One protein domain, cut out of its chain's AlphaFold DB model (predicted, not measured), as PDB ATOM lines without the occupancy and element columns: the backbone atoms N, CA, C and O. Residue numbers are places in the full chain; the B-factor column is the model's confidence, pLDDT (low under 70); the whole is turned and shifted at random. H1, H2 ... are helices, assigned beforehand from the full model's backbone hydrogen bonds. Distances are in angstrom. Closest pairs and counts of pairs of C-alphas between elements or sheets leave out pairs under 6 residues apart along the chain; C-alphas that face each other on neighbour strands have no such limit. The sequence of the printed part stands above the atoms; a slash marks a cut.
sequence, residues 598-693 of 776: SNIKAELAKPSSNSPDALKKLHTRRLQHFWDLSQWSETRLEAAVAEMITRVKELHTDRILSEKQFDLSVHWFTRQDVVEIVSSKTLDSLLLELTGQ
ATOM      1  N   SER A 598     271.626 273.313 247.878       65.62
ATOM      2  CA  SER A 598     271.933 271.879 248.018       65.62
ATOM      3  C   SER A 598     273.017 271.612 249.065       65.62
ATOM      4  O   SER A 598     272.881 270.696 249.871       65.62
ATOM      5  N   ASN A 599     274.054 272.447 249.074       66.75
ATOM      6  CA  ASN A 599     275.259 272.242 249.869       66.75
ATOM      7  C   ASN A 599     274.972 272.505 251.356       66.75
ATOM      8  O   ASN A 599     275.225 271.640 252.187       66.75
ATOM      9  N   ILE A 600     274.301 273.619 251.675       66.00
ATOM     10  CA  ILE A 600     273.890 273.941 253.052       66.00
ATOM     11  C   ILE A 600     272.917 272.875 253.596       66.00
ATOM     12  O   ILE A 600     272.995 272.495 254.762       66.00
ATOM     13  N   LYS A 601     272.027 272.321 252.756       68.31
ATOM     14  CA  LYS A 601     271.166 271.195 253.169       68.31
ATOM     15  C   LYS A 601     271.961 269.940 253.514       68.31
ATOM     16  O   LYS A 601     271.566 269.244 254.443       68.31
ATOM     17  N   ALA A 602     273.036 269.642 252.783       68.31
ATOM     18  CA  ALA A 602     273.898 268.504 253.085       68.31
ATOM     19  C   ALA A 602     274.637 268.711 254.419       68.31
ATOM     20  O   ALA A 602     274.575 267.838 255.281       68.31
ATOM     21  N   GLU A 603     275.240 269.887 254.623       67.62
ATOM     22  CA  GLU A 603     275.996 270.222 255.841       67.62
ATOM     23  C   GLU A 603     275.153 270.200 257.125       67.62
ATOM     24  O   GLU A 603     275.644 269.785 258.170       67.62
ATOM     25  N   LEU A 604     273.883 270.620 257.073       71.75
ATOM     26  CA  LEU A 604     273.022 270.684 258.264       71.75
ATOM     27  C   LEU A 604     272.259 269.371 258.555       71.75
ATOM     28  O   LEU A 604     271.694 269.203 259.643       71.75
ATOM     29  N   ALA A 605     272.212 268.428 257.605       65.50
ATOM     30  CA  ALA A 605     271.364 267.236 257.701       65.50
ATOM     31  C   ALA A 605     271.850 266.195 258.726       65.50
ATOM     32  O   ALA A 605     271.017 265.625 259.448       65.50
ATOM     33  N   LYS A 606     273.169 265.953 258.772       74.25
ATOM     34  CA  LYS A 606     273.873 264.962 259.608       74.25
ATOM     35  C   LYS A 606     275.319 265.423 259.876       74.25
ATOM     36  O   LYS A 606     275.868 266.121 259.027       74.25
ATOM     37  N   PRO A 607     275.958 265.004 260.983       78.00
ATOM     38  CA  PRO A 607     277.392 265.212 261.175       78.00
ATOM     39  C   PRO A 607     278.214 264.316 260.234       78.00
ATOM     40  O   PRO A 607     277.732 263.283 259.766       78.00
ATOM     41  N   SER A 608     279.483 264.669 260.019       73.44
ATOM     42  CA  SER A 608     280.460 263.812 259.325       73.44
ATOM     43  C   SER A 608     280.936 262.623 260.172       73.44
ATOM     44  O   SER A 608     281.390 261.621 259.626       73.44
ATOM     45  N   SER A 609     280.838 262.719 261.501       81.69
ATOM     46  CA  SER A 609     281.110 261.647 262.467       81.69
ATOM     47  C   SER A 609     280.436 261.968 263.808       81.69
ATOM     48  O   SER A 609     280.140 263.128 264.079       81.69
ATOM     49  N   ASN A 610     280.244 260.983 264.687       82.00
ATOM     50  CA  ASN A 610     279.688 261.219 266.030       82.00
ATOM     51  C   ASN A 610     280.737 261.740 267.044       82.00
ATOM     52  O   ASN A 610     280.560 261.594 268.254       82.00
ATOM     53  N   SER A 611     281.846 262.331 266.579       87.44
ATOM     54  CA  SER A 611     282.847 262.934 267.465       87.44
ATOM     55  C   SER A 611     282.305 264.211 268.131       87.44
ATOM     56  O   SER A 611     281.449 264.886 267.547       87.44
ATOM     57  N   PRO A 612     282.787 264.584 269.337       85.69
ATOM     58  CA  PRO A 612     282.334 265.793 270.027       85.69
ATOM     59  C   PRO A 612     282.455 267.053 269.162       85.69
ATOM     60  O   PRO A 612     281.496 267.808 269.056       85.69
ATOM     61  N   ASP A 613     283.580 267.234 268.464       89.06
ATOM     62  CA  ASP A 613     283.814 268.395 267.597       89.06
ATOM     63  C   ASP A 613     282.938 268.424 266.343       89.06
ATOM     64  O   ASP A 613     282.516 269.499 265.917       89.06
ATOM     65  N   ALA A 614     282.645 267.267 265.740       87.31
ATOM     66  CA  ALA A 614     281.756 267.203 264.582       87.31
ATOM     67  C   ALA A 614     280.298 267.484 264.978       87.31
ATOM     68  O   ALA A 614     279.593 268.179 264.246       87.31
ATOM     69  N   LEU A 615     279.865 267.013 266.153       89.81
ATOM     70  CA  LEU A 615     278.566 267.361 266.732       89.81
ATOM     71  C   LEU A 615     278.506 268.845 267.124       89.81
ATOM     72  O   LEU A 615     277.533 269.510 266.775       89.81
ATOM     73  N   LYS A 616     279.554 269.389 267.762       93.12
ATOM     74  CA  LYS A 616     279.657 270.814 268.114       93.12
ATOM     75  C   LYS A 616     279.528 271.691 266.872       93.12
ATOM     76  O   LYS A 616     278.592 272.476 266.776       93.12
ATOM     77  N   LYS A 617     280.386 271.485 265.868       90.00
ATOM     78  CA  LYS A 617     280.375 272.268 264.620       90.00
ATOM     79  C   LYS A 617     279.062 272.133 263.847       90.00
ATOM     80  O   LYS A 617     278.605 273.114 263.264       90.00
ATOM     81  N   LEU A 618     278.428 270.957 263.861       90.00
ATOM     82  CA  LEU A 618     277.093 270.769 263.289       90.00
ATOM     83  C   LEU A 618     276.048 271.625 264.016       90.00
ATOM     84  O   LEU A 618     275.310 272.358 263.363       90.00
ATOM     85  N   HIS A 619     275.969 271.538 265.345       87.94
ATOM     86  CA  HIS A 619     274.965 272.266 266.125       87.94
ATOM     87  C   HIS A 619     275.200 273.777 266.121       87.94
ATOM     88  O   HIS A 619     274.242 274.511 265.903       87.94
ATOM     89  N   THR A 620     276.445 274.250 266.214       89.75
ATOM     90  CA  THR A 620     276.794 275.670 266.036       89.75
ATOM     91  C   THR A 620     276.326 276.189 264.672       89.75
ATOM     92  O   THR A 620     275.600 277.181 264.621       89.75
ATOM     93  N   ARG A 621     276.618 275.480 263.566       84.44
ATOM     94  CA  ARG A 621     276.140 275.866 262.220       84.44
ATOM     95  C   ARG A 621     274.618 275.823 262.092       84.44
ATOM     96  O   ARG A 621     274.034 276.692 261.451       84.44
ATOM     97  N   ARG A 622     273.956 274.827 262.690       84.50
ATOM     98  CA  ARG A 622     272.485 274.734 262.738       84.50
ATOM     99  C   ARG A 622     271.879 275.938 263.460       84.50
ATOM    100  O   ARG A 622     270.933 276.529 262.944       84.50
ATOM    101  N   LEU A 623     272.455 276.316 264.598       82.50
ATOM    102  CA  LEU A 623     272.037 277.455 265.407       82.50
ATOM    103  C   LEU A 623     272.241 278.783 264.653       82.50
ATOM    104  O   LEU A 623     271.270 279.505 264.435       82.50
ATOM    105  N   GLN A 624     273.450 279.040 264.142       82.00
ATOM    106  CA  GLN A 624     273.787 280.221 263.327       82.00
ATOM    107  C   GLN A 624     272.942 280.351 262.042       82.00
ATOM    108  O   GLN A 624     272.726 281.457 261.550       82.00
ATOM    109  N   HIS A 625     272.485 279.239 261.451       75.00
ATOM    110  CA  HIS A 625     271.722 279.281 260.198       75.00
ATOM    111  C   HIS A 625     270.229 279.592 260.391       75.00
ATOM    112  O   HIS A 625     269.612 280.183 259.502       75.00
ATOM    113  N   PHE A 626     269.641 279.173 261.517       66.19
ATOM    114  CA  PHE A 626     268.196 279.266 261.766       66.19
ATOM    115  C   PHE A 626     267.793 280.378 262.742       66.19
ATOM    116  O   PHE A 626     266.663 280.859 262.650       66.19
ATOM    117  N   TRP A 627     268.688 280.812 263.630       70.88
ATOM    118  CA  TRP A 627     268.427 281.880 264.594       70.88
ATOM    119  C   TRP A 627     269.438 283.013 264.437       70.88
ATOM    120  O   TRP A 627     270.610 282.780 264.148       70.88
ATOM    121  N   ASP A 628     268.988 284.248 264.660       68.75
ATOM    122  CA  ASP A 628     269.905 285.373 264.799       68.75
ATOM    123  C   ASP A 628     270.622 285.271 266.150       68.75
ATOM    124  O   ASP A 628     270.006 285.369 267.216       68.75
ATOM    125  N   LEU A 629     271.923 285.007 266.067       72.12
ATOM    126  CA  LEU A 629     272.858 284.906 267.181       72.12
ATOM    127  C   LEU A 629     274.031 285.879 266.977       72.12
ATOM    128  O   LEU A 629     275.116 285.649 267.492       72.12
ATOM    129  N   SER A 630     273.826 286.976 266.238       72.75
ATOM    130  CA  SER A 630     274.835 288.028 266.010       72.75
ATOM    131  C   SER A 630     275.378 288.660 267.300       72.75
ATOM    132  O   SER A 630     276.525 289.089 267.340       72.75
ATOM    133  N   GLN A 631     274.579 288.655 268.372       73.19
ATOM    134  CA  GLN A 631     274.968 289.076 269.726       73.19
ATOM    135  C   GLN A 631     275.943 288.104 270.426       73.19
ATOM    136  O   GLN A 631     276.420 288.394 271.519       73.19
ATOM    137  N   TRP A 632     276.213 286.933 269.842       78.69
ATOM    138  CA  TRP A 632     277.039 285.881 270.430       78.69
ATOM    139  C   TRP A 632     278.334 285.733 269.638       78.69
ATOM    140  O   TRP A 632     278.311 285.448 268.441       78.69
ATOM    141  N   SER A 633     279.481 285.862 270.310       87.06
ATOM    142  CA  SER A 633     280.756 285.499 269.693       87.06
ATOM    143  C   SER A 633     280.769 284.004 269.360       87.06
ATOM    144  O   SER A 633     280.219 283.182 270.100       87.06
ATOM    145  N   GLU A 634     281.410 283.636 268.247       85.75
ATOM    146  CA  GLU A 634     281.470 282.239 267.797       85.75
ATOM    147  C   GLU A 634     282.061 281.322 268.880       85.75
ATOM    148  O   GLU A 634     281.539 280.236 269.115       85.75
ATOM    149  N   THR A 635     283.049 281.811 269.636       88.25
ATOM    150  CA  THR A 635     283.632 281.128 270.799       88.25
ATOM    151  C   THR A 635     282.623 280.898 271.931       88.25
ATOM    152  O   THR A 635     282.561 279.790 272.461       88.25
ATOM    153  N   ARG A 636     281.802 281.900 272.297       87.62
ATOM    154  CA  ARG A 636     280.775 281.769 273.356       87.62
ATOM    155  C   ARG A 636     279.676 280.793 272.936       87.62
ATOM    156  O   ARG A 636     279.226 279.991 273.750       87.62
ATOM    157  N   LEU A 637     279.284 280.822 271.660       90.44
ATOM    158  CA  LEU A 637     278.307 279.887 271.106       90.44
ATOM    159  C   LEU A 637     278.861 278.456 271.012       90.44
ATOM    160  O   LEU A 637     278.174 277.522 271.412       90.44
ATOM    161  N   GLU A 638     280.100 278.260 270.545       92.50
ATOM    162  CA  GLU A 638     280.739 276.936 270.535       92.50
ATOM    163  C   GLU A 638     280.913 276.359 271.948       92.50
ATOM    164  O   GLU A 638     280.717 275.157 272.124       92.50
ATOM    165  N   ALA A 639     281.250 277.186 272.943       92.19
ATOM    166  CA  ALA A 639     281.358 276.761 274.339       92.19
ATOM    167  C   ALA A 639     280.003 276.289 274.891       92.19
ATOM    168  O   ALA A 639     279.899 275.156 275.358       92.19
ATOM    169  N   ALA A 640     278.947 277.097 274.734       91.12
ATOM    170  CA  ALA A 640     277.587 276.731 275.134       91.12
ATOM    171  C   ALA A 640     277.106 275.441 274.440       91.12
ATOM    172  O   ALA A 640     276.533 274.557 275.073       91.12
ATOM    173  N   VAL A 641     277.381 275.283 273.140       94.25
ATOM    174  CA  VAL A 641     277.038 274.065 272.388       94.25
ATOM    175  C   VAL A 641     277.831 272.845 272.869       94.25
ATOM    176  O   VAL A 641     277.273 271.749 272.919       94.25
ATOM    177  N   ALA A 642     279.100 273.005 273.251       93.56
ATOM    178  CA  ALA A 642     279.879 271.928 273.858       93.56
ATOM    179  C   ALA A 642     279.292 271.503 275.216       93.56
ATOM    180  O   ALA A 642     279.108 270.310 275.446       93.56
ATOM    181  N   GLU A 643     278.936 272.466 276.070       92.81
ATOM    182  CA  GLU A 643     278.325 272.231 277.384       92.81
ATOM    183  C   GLU A 643     276.969 271.509 277.252       92.81
ATOM    184  O   GLU A 643     276.753 270.489 277.906       92.81
ATOM    185  N   MET A 644     276.112 271.913 276.302       91.69
ATOM    186  CA  MET A 644     274.865 271.193 275.994       91.69
ATOM    187  C   MET A 644     275.096 269.749 275.525       91.69
ATOM    188  O   MET A 644     274.379 268.837 275.939       91.69
ATOM    189  N   ILE A 645     276.084 269.515 274.652       93.81
ATOM    190  CA  ILE A 645     276.424 268.169 274.160       93.81
ATOM    191  C   ILE A 645     276.924 267.279 275.305       93.81
ATOM    192  O   ILE A 645     276.595 266.092 275.336       93.81
ATOM    193  N   THR A 646     277.697 267.836 276.238       93.12
ATOM    194  CA  THR A 646     278.165 267.132 277.439       93.12
ATOM    195  C   THR A 646     276.997 266.812 278.372       93.12
ATOM    196  O   THR A 646     276.781 265.638 278.669       93.12
ATOM    197  N   ARG A 647     276.156 267.798 278.716       84.19
ATOM    198  CA  ARG A 647     274.997 267.597 279.602       84.19
ATOM    199  C   ARG A 647     274.010 266.560 279.049       84.19
ATOM    200  O   ARG A 647     273.531 265.715 279.793       84.19
ATOM    201  N   VAL A 648     273.748 266.540 277.736       84.12
ATOM    202  CA  VAL A 648     272.909 265.493 277.113       84.12
ATOM    203  C   VAL A 648     273.540 264.095 277.224       84.12
ATOM    204  O   VAL A 648     272.819 263.121 277.437       84.12
ATOM    205  N   LYS A 649     274.870 263.967 277.123       88.12
ATOM    206  CA  LYS A 649     275.562 262.677 277.307       88.12
ATOM    207  C   LYS A 649     275.535 262.193 278.753       88.12
ATOM    208  O   LYS A 649     275.364 260.995 278.971       88.12
ATOM    209  N   GLU A 650     275.664 263.093 279.719       81.44
ATOM    210  CA  GLU A 650     275.473 262.779 281.141       81.44
ATOM    211  C   GLU A 650     274.052 262.248 281.366       81.44
ATOM    212  O   GLU A 650     273.885 261.120 281.812       81.44
ATOM    213  N   LEU A 651     273.030 262.959 280.877       73.12
ATOM    214  CA  LEU A 651     271.624 262.545 280.975       73.12
ATOM    215  C   LEU A 651     271.314 261.202 280.275       73.12
ATOM    216  O   LEU A 651     270.397 260.492 280.697       73.12
ATOM    217  N   HIS A 652     272.072 260.825 279.238       79.44
ATOM    218  CA  HIS A 652     272.041 259.474 278.658       79.44
ATOM    219  C   HIS A 652     272.733 258.423 279.540       79.44
ATOM    220  O   HIS A 652     272.225 257.309 279.676       79.44
ATOM    221  N   THR A 653     273.867 258.772 280.149       79.94
ATOM    222  CA  THR A 653     274.658 257.895 281.031       79.94
ATOM    223  C   THR A 653     273.895 257.582 282.322       79.94
ATOM    224  O   THR A 653     273.745 256.415 282.686       79.94
ATOM    225  N   ASP A 654     273.289 258.609 282.921       64.38
ATOM    226  CA  ASP A 654     272.413 258.553 284.099       64.38
ATOM    227  C   ASP A 654     271.069 257.851 283.816       64.38
ATOM    228  O   ASP A 654     270.265 257.629 284.719       64.38
ATOM    229  N   ARG A 655     270.797 257.508 282.545       63.16
ATOM    230  CA  ARG A 655     269.546 256.907 282.038       63.16
ATOM    231  C   ARG A 655     268.286 257.761 282.235       63.16
ATOM    232  O   ARG A 655     267.183 257.274 281.993       63.16
ATOM    233  N   ILE A 656     268.444 259.034 282.603       54.16
ATOM    234  CA  ILE A 656     267.364 260.030 282.728       54.16
ATOM    235  C   ILE A 656     266.712 260.293 281.358       54.16
ATOM    236  O   ILE A 656     265.503 260.507 281.264       54.16
ATOM    237  N   LEU A 657     267.504 260.237 280.285       64.94
ATOM    238  CA  LEU A 657     267.072 260.460 278.910       64.94
ATOM    239  C   LEU A 657     267.564 259.323 278.008       64.94
ATOM    240  O   LEU A 657     268.756 259.039 277.971       64.94
ATOM    241  N   SER A 658     266.697 258.693 277.213       72.19
ATOM    242  CA  SER A 658     267.154 257.681 276.245       72.19
ATOM    243  C   SER A 658     267.648 258.305 274.933       72.19
ATOM    244  O   SER A 658     267.093 259.296 274.455       72.19
ATOM    245  N   GLU A 659     268.630 257.679 274.274       74.25
ATOM    246  CA  GLU A 659     269.101 258.087 272.931       74.25
ATOM    247  C   GLU A 659     267.962 258.135 271.891       74.25
ATOM    248  O   GLU A 659     268.001 258.903 270.933       74.25
ATOM    249  N   LYS A 660     266.900 257.341 272.094       72.19
ATOM    250  CA  LYS A 660     265.701 257.337 271.241       72.19
ATOM    251  C   LYS A 660     264.865 258.611 271.372       72.19
ATOM    252  O   LYS A 660     264.177 258.959 270.417       72.19
ATOM    253  N   GLN A 661     264.905 259.279 272.526       63.72
ATOM    254  CA  GLN A 661     264.227 260.559 272.739       63.72
ATOM    255  C   GLN A 661     265.033 261.722 272.148       63.72
ATOM    256  O   GLN A 661     264.427 262.635 271.595       63.72
ATOM    257  N   PHE A 662     266.374 261.697 272.216       75.94
ATOM    258  CA  PHE A 662     267.202 262.807 271.719       75.94
ATOM    259  C   PHE A 662     268.581 262.399 271.162       75.94
ATOM    260  O   PHE A 662     269.627 262.811 271.650       75.94
ATOM    261  N   ASP A 663     268.592 261.637 270.068       81.25
ATOM    262  CA  ASP A 663     269.786 261.412 269.237       81.25
ATOM    263  C   ASP A 663     270.418 262.753 268.800       81.25
ATOM    264  O   ASP A 663     269.871 263.456 267.939       81.25
ATOM    265  N   LEU A 664     271.589 263.069 269.366       85.44
ATOM    266  CA  LEU A 664     272.391 264.273 269.110       85.44
ATOM    267  C   LEU A 664     272.771 264.487 267.634       85.44
ATOM    268  O   LEU A 664     273.066 265.617 267.246       85.44
ATOM    269  N   SER A 665     272.787 263.447 266.798       81.62
ATOM    270  CA  SER A 665     273.109 263.560 265.368       81.62
ATOM    271  C   SER A 665     271.894 263.986 264.525       81.62
ATOM    272  O   SER A 665     272.023 264.697 263.513       81.62
ATOM    273  N   VAL A 666     270.690 263.587 264.951       77.06
ATOM    274  CA  VAL A 666     269.432 263.763 264.209       77.06
ATOM    275  C   VAL A 666     268.629 264.971 264.680       77.06
ATOM    276  O   VAL A 666     268.105 265.686 263.811       77.06
ATOM    277  N   HIS A 667     268.543 265.173 265.997       79.94
ATOM    278  CA  HIS A 667     267.825 266.261 266.664       79.94
ATOM    279  C   HIS A 667     268.661 267.545 266.700       79.94
ATOM    280  O   HIS A 667     269.784 267.572 266.198       79.94
ATOM    281  N   TRP A 668     268.066 268.637 267.180       81.75
ATOM    282  CA  TRP A 668     268.575 270.003 267.050       81.75
ATOM    283  C   TRP A 668     268.417 270.722 268.388       81.75
ATOM    284  O   TRP A 668     267.328 270.688 268.953       81.75
ATOM    285  N   PHE A 669     269.468 271.398 268.852       83.56
ATOM    286  CA  PHE A 669     269.318 272.433 269.876       83.56
ATOM    287  C   PHE A 669     268.682 273.690 269.270       83.56
ATOM    288  O   PHE A 669     268.789 273.953 268.068       83.56
ATOM    289  N   THR A 670     268.027 274.470 270.119       79.81
ATOM    290  CA  THR A 670     267.341 275.722 269.799       79.81
ATOM    291  C   THR A 670     268.014 276.903 270.498       79.81
ATOM    292  O   THR A 670     268.780 276.727 271.446       79.81
ATOM    293  N   ARG A 671     267.692 278.136 270.081       76.81
ATOM    294  CA  ARG A 671     268.156 279.349 270.781       76.81
ATOM    295  C   ARG A 671     267.789 279.355 272.271       76.81
ATOM    296  O   ARG A 671     268.551 279.904 273.057       76.81
ATOM    297  N   GLN A 672     266.659 278.760 272.665       73.38
ATOM    298  CA  GLN A 672     266.254 278.737 274.071       73.38
ATOM    299  C   GLN A 672     267.188 277.862 274.912       73.38
ATOM    300  O   GLN A 672     267.557 278.265 276.007       73.38
ATOM    301  N   ASP A 673     267.622 276.723 274.374       81.12
ATOM    302  CA  ASP A 673     268.508 275.780 275.069       81.12
ATOM    303  C   ASP A 673     269.919 276.387 275.248       81.12
ATOM    304  O   ASP A 673     270.549 276.227 276.289       81.12
ATOM    305  N   VAL A 674     270.370 277.185 274.268       81.50
ATOM    306  CA  VAL A 674     271.612 277.986 274.339       81.50
ATOM    307  C   VAL A 674     271.531 279.090 275.402       81.50
ATOM    308  O   VAL A 674     272.520 279.375 276.075       81.50
ATOM    309  N   VAL A 675     270.367 279.728 275.567       75.94
ATOM    310  CA  VAL A 675     270.151 280.725 276.630       75.94
ATOM    311  C   VAL A 675     270.045 280.046 277.998       75.94
ATOM    312  O   VAL A 675     270.595 280.555 278.973       75.94
ATOM    313  N   GLU A 676     269.394 278.883 278.078       74.88
ATOM    314  CA  GLU A 676     269.253 278.095 279.306       74.88
ATOM    315  C   GLU A 676     270.617 277.622 279.829       74.88
ATOM    316  O   GLU A 676     270.963 277.949 280.966       74.88
ATOM    317  N   ILE A 677     271.442 276.969 279.000       84.81
ATOM    318  CA  ILE A 677     272.754 276.466 279.439       84.81
ATOM    319  C   ILE A 677     273.674 277.600 279.925       84.81
ATOM    320  O   ILE A 677     274.333 277.454 280.947       84.81
ATOM    321  N   VAL A 678     273.669 278.771 279.275       77.31
ATOM    322  CA  VAL A 678     274.540 279.896 279.672       77.31
ATOM    323  C   VAL A 678     274.031 280.646 280.904       77.31
ATOM    324  O   VAL A 678     274.838 281.220 281.629       77.31
ATOM    325  N   SER A 679     272.723 280.638 281.170       67.38
ATOM    326  CA  SER A 679     272.146 281.303 282.352       67.38
ATOM    327  C   SER A 679     272.062 280.407 283.593       67.38
ATOM    328  O   SER A 679     272.086 280.922 284.707       67.38
ATOM    329  N   SER A 680     271.974 279.083 283.423       61.00
ATOM    330  CA  SER A 680     271.708 278.132 284.517       61.00
ATOM    331  C   SER A 680     272.652 276.927 284.589       61.00
ATOM    332  O   SER A 680     272.693 276.256 285.618       61.00
ATOM    333  N   LYS A 681     273.387 276.626 283.508       73.75
ATOM    334  CA  LYS A 681     274.121 275.364 283.289       73.75
ATOM    335  C   LYS A 681     273.252 274.098 283.340       73.75
ATOM    336  O   LYS A 681     273.770 272.988 283.469       73.75
ATOM    337  N   THR A 682     271.933 274.235 283.189       68.06
ATOM    338  CA  THR A 682     271.005 273.108 283.031       68.06
ATOM    339  C   THR A 682     270.423 273.047 281.615       68.06
ATOM    340  O   THR A 682     270.690 273.894 280.764       68.06
ATOM    341  N   LEU A 683     269.675 271.977 281.344       70.00
ATOM    342  CA  LEU A 683     268.887 271.779 280.121       70.00
ATOM    343  C   LEU A 683     267.482 271.303 280.498       70.00
ATOM    344  O   LEU A 683     266.931 270.354 279.928       70.00
ATOM    345  N   ASP A 684     266.923 271.926 281.531       55.44
ATOM    346  CA  ASP A 684     265.664 271.493 282.116       55.44
ATOM    347  C   ASP A 684     264.528 271.691 281.107       55.44
ATOM    348  O   ASP A 684     263.790 270.750 280.832       55.44
ATOM    349  N   SER A 685     264.443 272.834 280.421       57.25
ATOM    350  CA  SER A 685     263.445 273.073 279.367       57.25
ATOM    351  C   SER A 685     263.547 272.092 278.196       57.25
ATOM    352  O   SER A 685     262.564 271.912 277.471       57.25
ATOM    353  N   LEU A 686     264.698 271.451 277.973       62.25
ATOM    354  CA  LEU A 686     264.846 270.356 277.009       62.25
ATOM    355  C   LEU A 686     264.319 269.029 277.595       62.25
ATOM    356  O   LEU A 686     263.453 268.391 276.993       62.25
ATOM    357  N   LEU A 687     264.765 268.645 278.796       54.59
ATOM    358  CA  LEU A 687     264.286 267.452 279.517       54.59
ATOM    359  C   LEU A 687     262.760 267.442 279.701       54.59
ATOM    360  O   LEU A 687     262.113 266.409 279.514       54.59
ATOM    361  N   LEU A 688     262.178 268.596 280.025       49.56
ATOM    362  CA  LEU A 688     260.746 268.794 280.238       49.56
ATOM    363  C   LEU A 688     259.901 268.514 278.987       49.56
ATOM    364  O   LEU A 688     258.775 268.029 279.097       49.56
ATOM    365  N   GLU A 689     260.430 268.773 277.789       56.25
ATOM    366  CA  GLU A 689     259.740 268.447 276.537       56.25
ATOM    367  C   GLU A 689     259.902 266.966 276.166       56.25
ATOM    368  O   GLU A 689     258.943 266.310 275.751       56.25
ATOM    369  N   LEU A 690     261.100 266.412 276.366       54.62
ATOM    370  CA  LEU A 690     261.447 265.037 275.988       54.62
ATOM    371  C   LEU A 690     260.834 263.976 276.915       54.62
ATOM    372  O   LEU A 690     260.570 262.852 276.482       54.62
ATOM    373  N   THR A 691     260.568 264.332 278.172       46.50
ATOM    374  CA  THR A 691     259.762 263.524 279.106       46.50
ATOM    375  C   THR A 691     258.267 263.617 278.788       46.50
ATOM    376  O   THR A 691     257.565 262.607 278.848       46.50
ATOM    377  N   GLY A 692     257.784 264.783 278.336       42.91
ATOM    378  CA  GLY A 692     256.432 264.940 277.786       42.91
ATOM    379  C   GLY A 692     256.179 264.086 276.533       42.91
ATOM    380  O   GLY A 692     255.087 263.538 276.364       42.91
ATOM    381  N   GLN A 693     257.195 263.898 275.681       45.66
ATOM    382  CA  GLN A 693     257.142 263.051 274.479       45.66
ATOM    383  C   GLN A 693     257.594 261.595 274.727       45.66
ATOM    384  O   GLN A 693     258.423 261.047 273.998       45.66
TER     385      GLN A 693
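AT A GLANCE: This is residues 598 to 693 of the 776 residues of an uncharacterized protein of Stemphylium lycopersici (UniProt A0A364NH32). One long helix, H3, is crossed by H2 and H4 within its residues 637 to 645; H1 packs on H2, and H5 lies beyond H4. The printed part has 96 residues with five named helices, H1 to H5 in order, and no named strand. It is all helix and compact, with a radius of gyration of the C-alphas of 12.9 A and spans of 35 by 27 by 22 A.

IN THESE COORDINATES: Find C-alpha 634 at (281.470, 282.239, 267.797); from there H3 runs 28.5 A to residue 653. Find H1 at residues 598 to 605, 10.8 A, H2 at 612 to 626, 21.2 A, H4 at 671 to 680, 14.2 A, and H5 at 684 to 692, 12.1 A, ending at (256.432, 264.940, 277.786).

HOW THE PARTS SIT: Residues 637 to 645 of H3 touch H2 at a steep tilt of 60 degrees; the closest C-alphas, Lys 616 and Ala 642, are 5.9 A apart. Residues 637 to 644 touch H4, about perpendicular at 81 degrees, closest at C-alphas Ala 640 and Val 674, 6.2 A. Residues 618 to 622 of H2 touch H1, closest at C-alphas Leu 604 and Arg 622, 6.1 A. H4 and H5 only just touch, with 3 pairs of C-alphas within 8 A, the closest Asp 673 and Leu 686 at 6.8 A. Every O i to N i+4 pair is within hydrogen-bond range in H1, H2, H3 and H4; in H5 4 of 5 are.

THE WHOLE: The farthest C-alphas, Ser 598 and Asp 654, are 38.5 A apart. The printed part has no cut; residues 654 to 670 are a long link. Look for pLDDT under 70 at residues 684 to 693, among them.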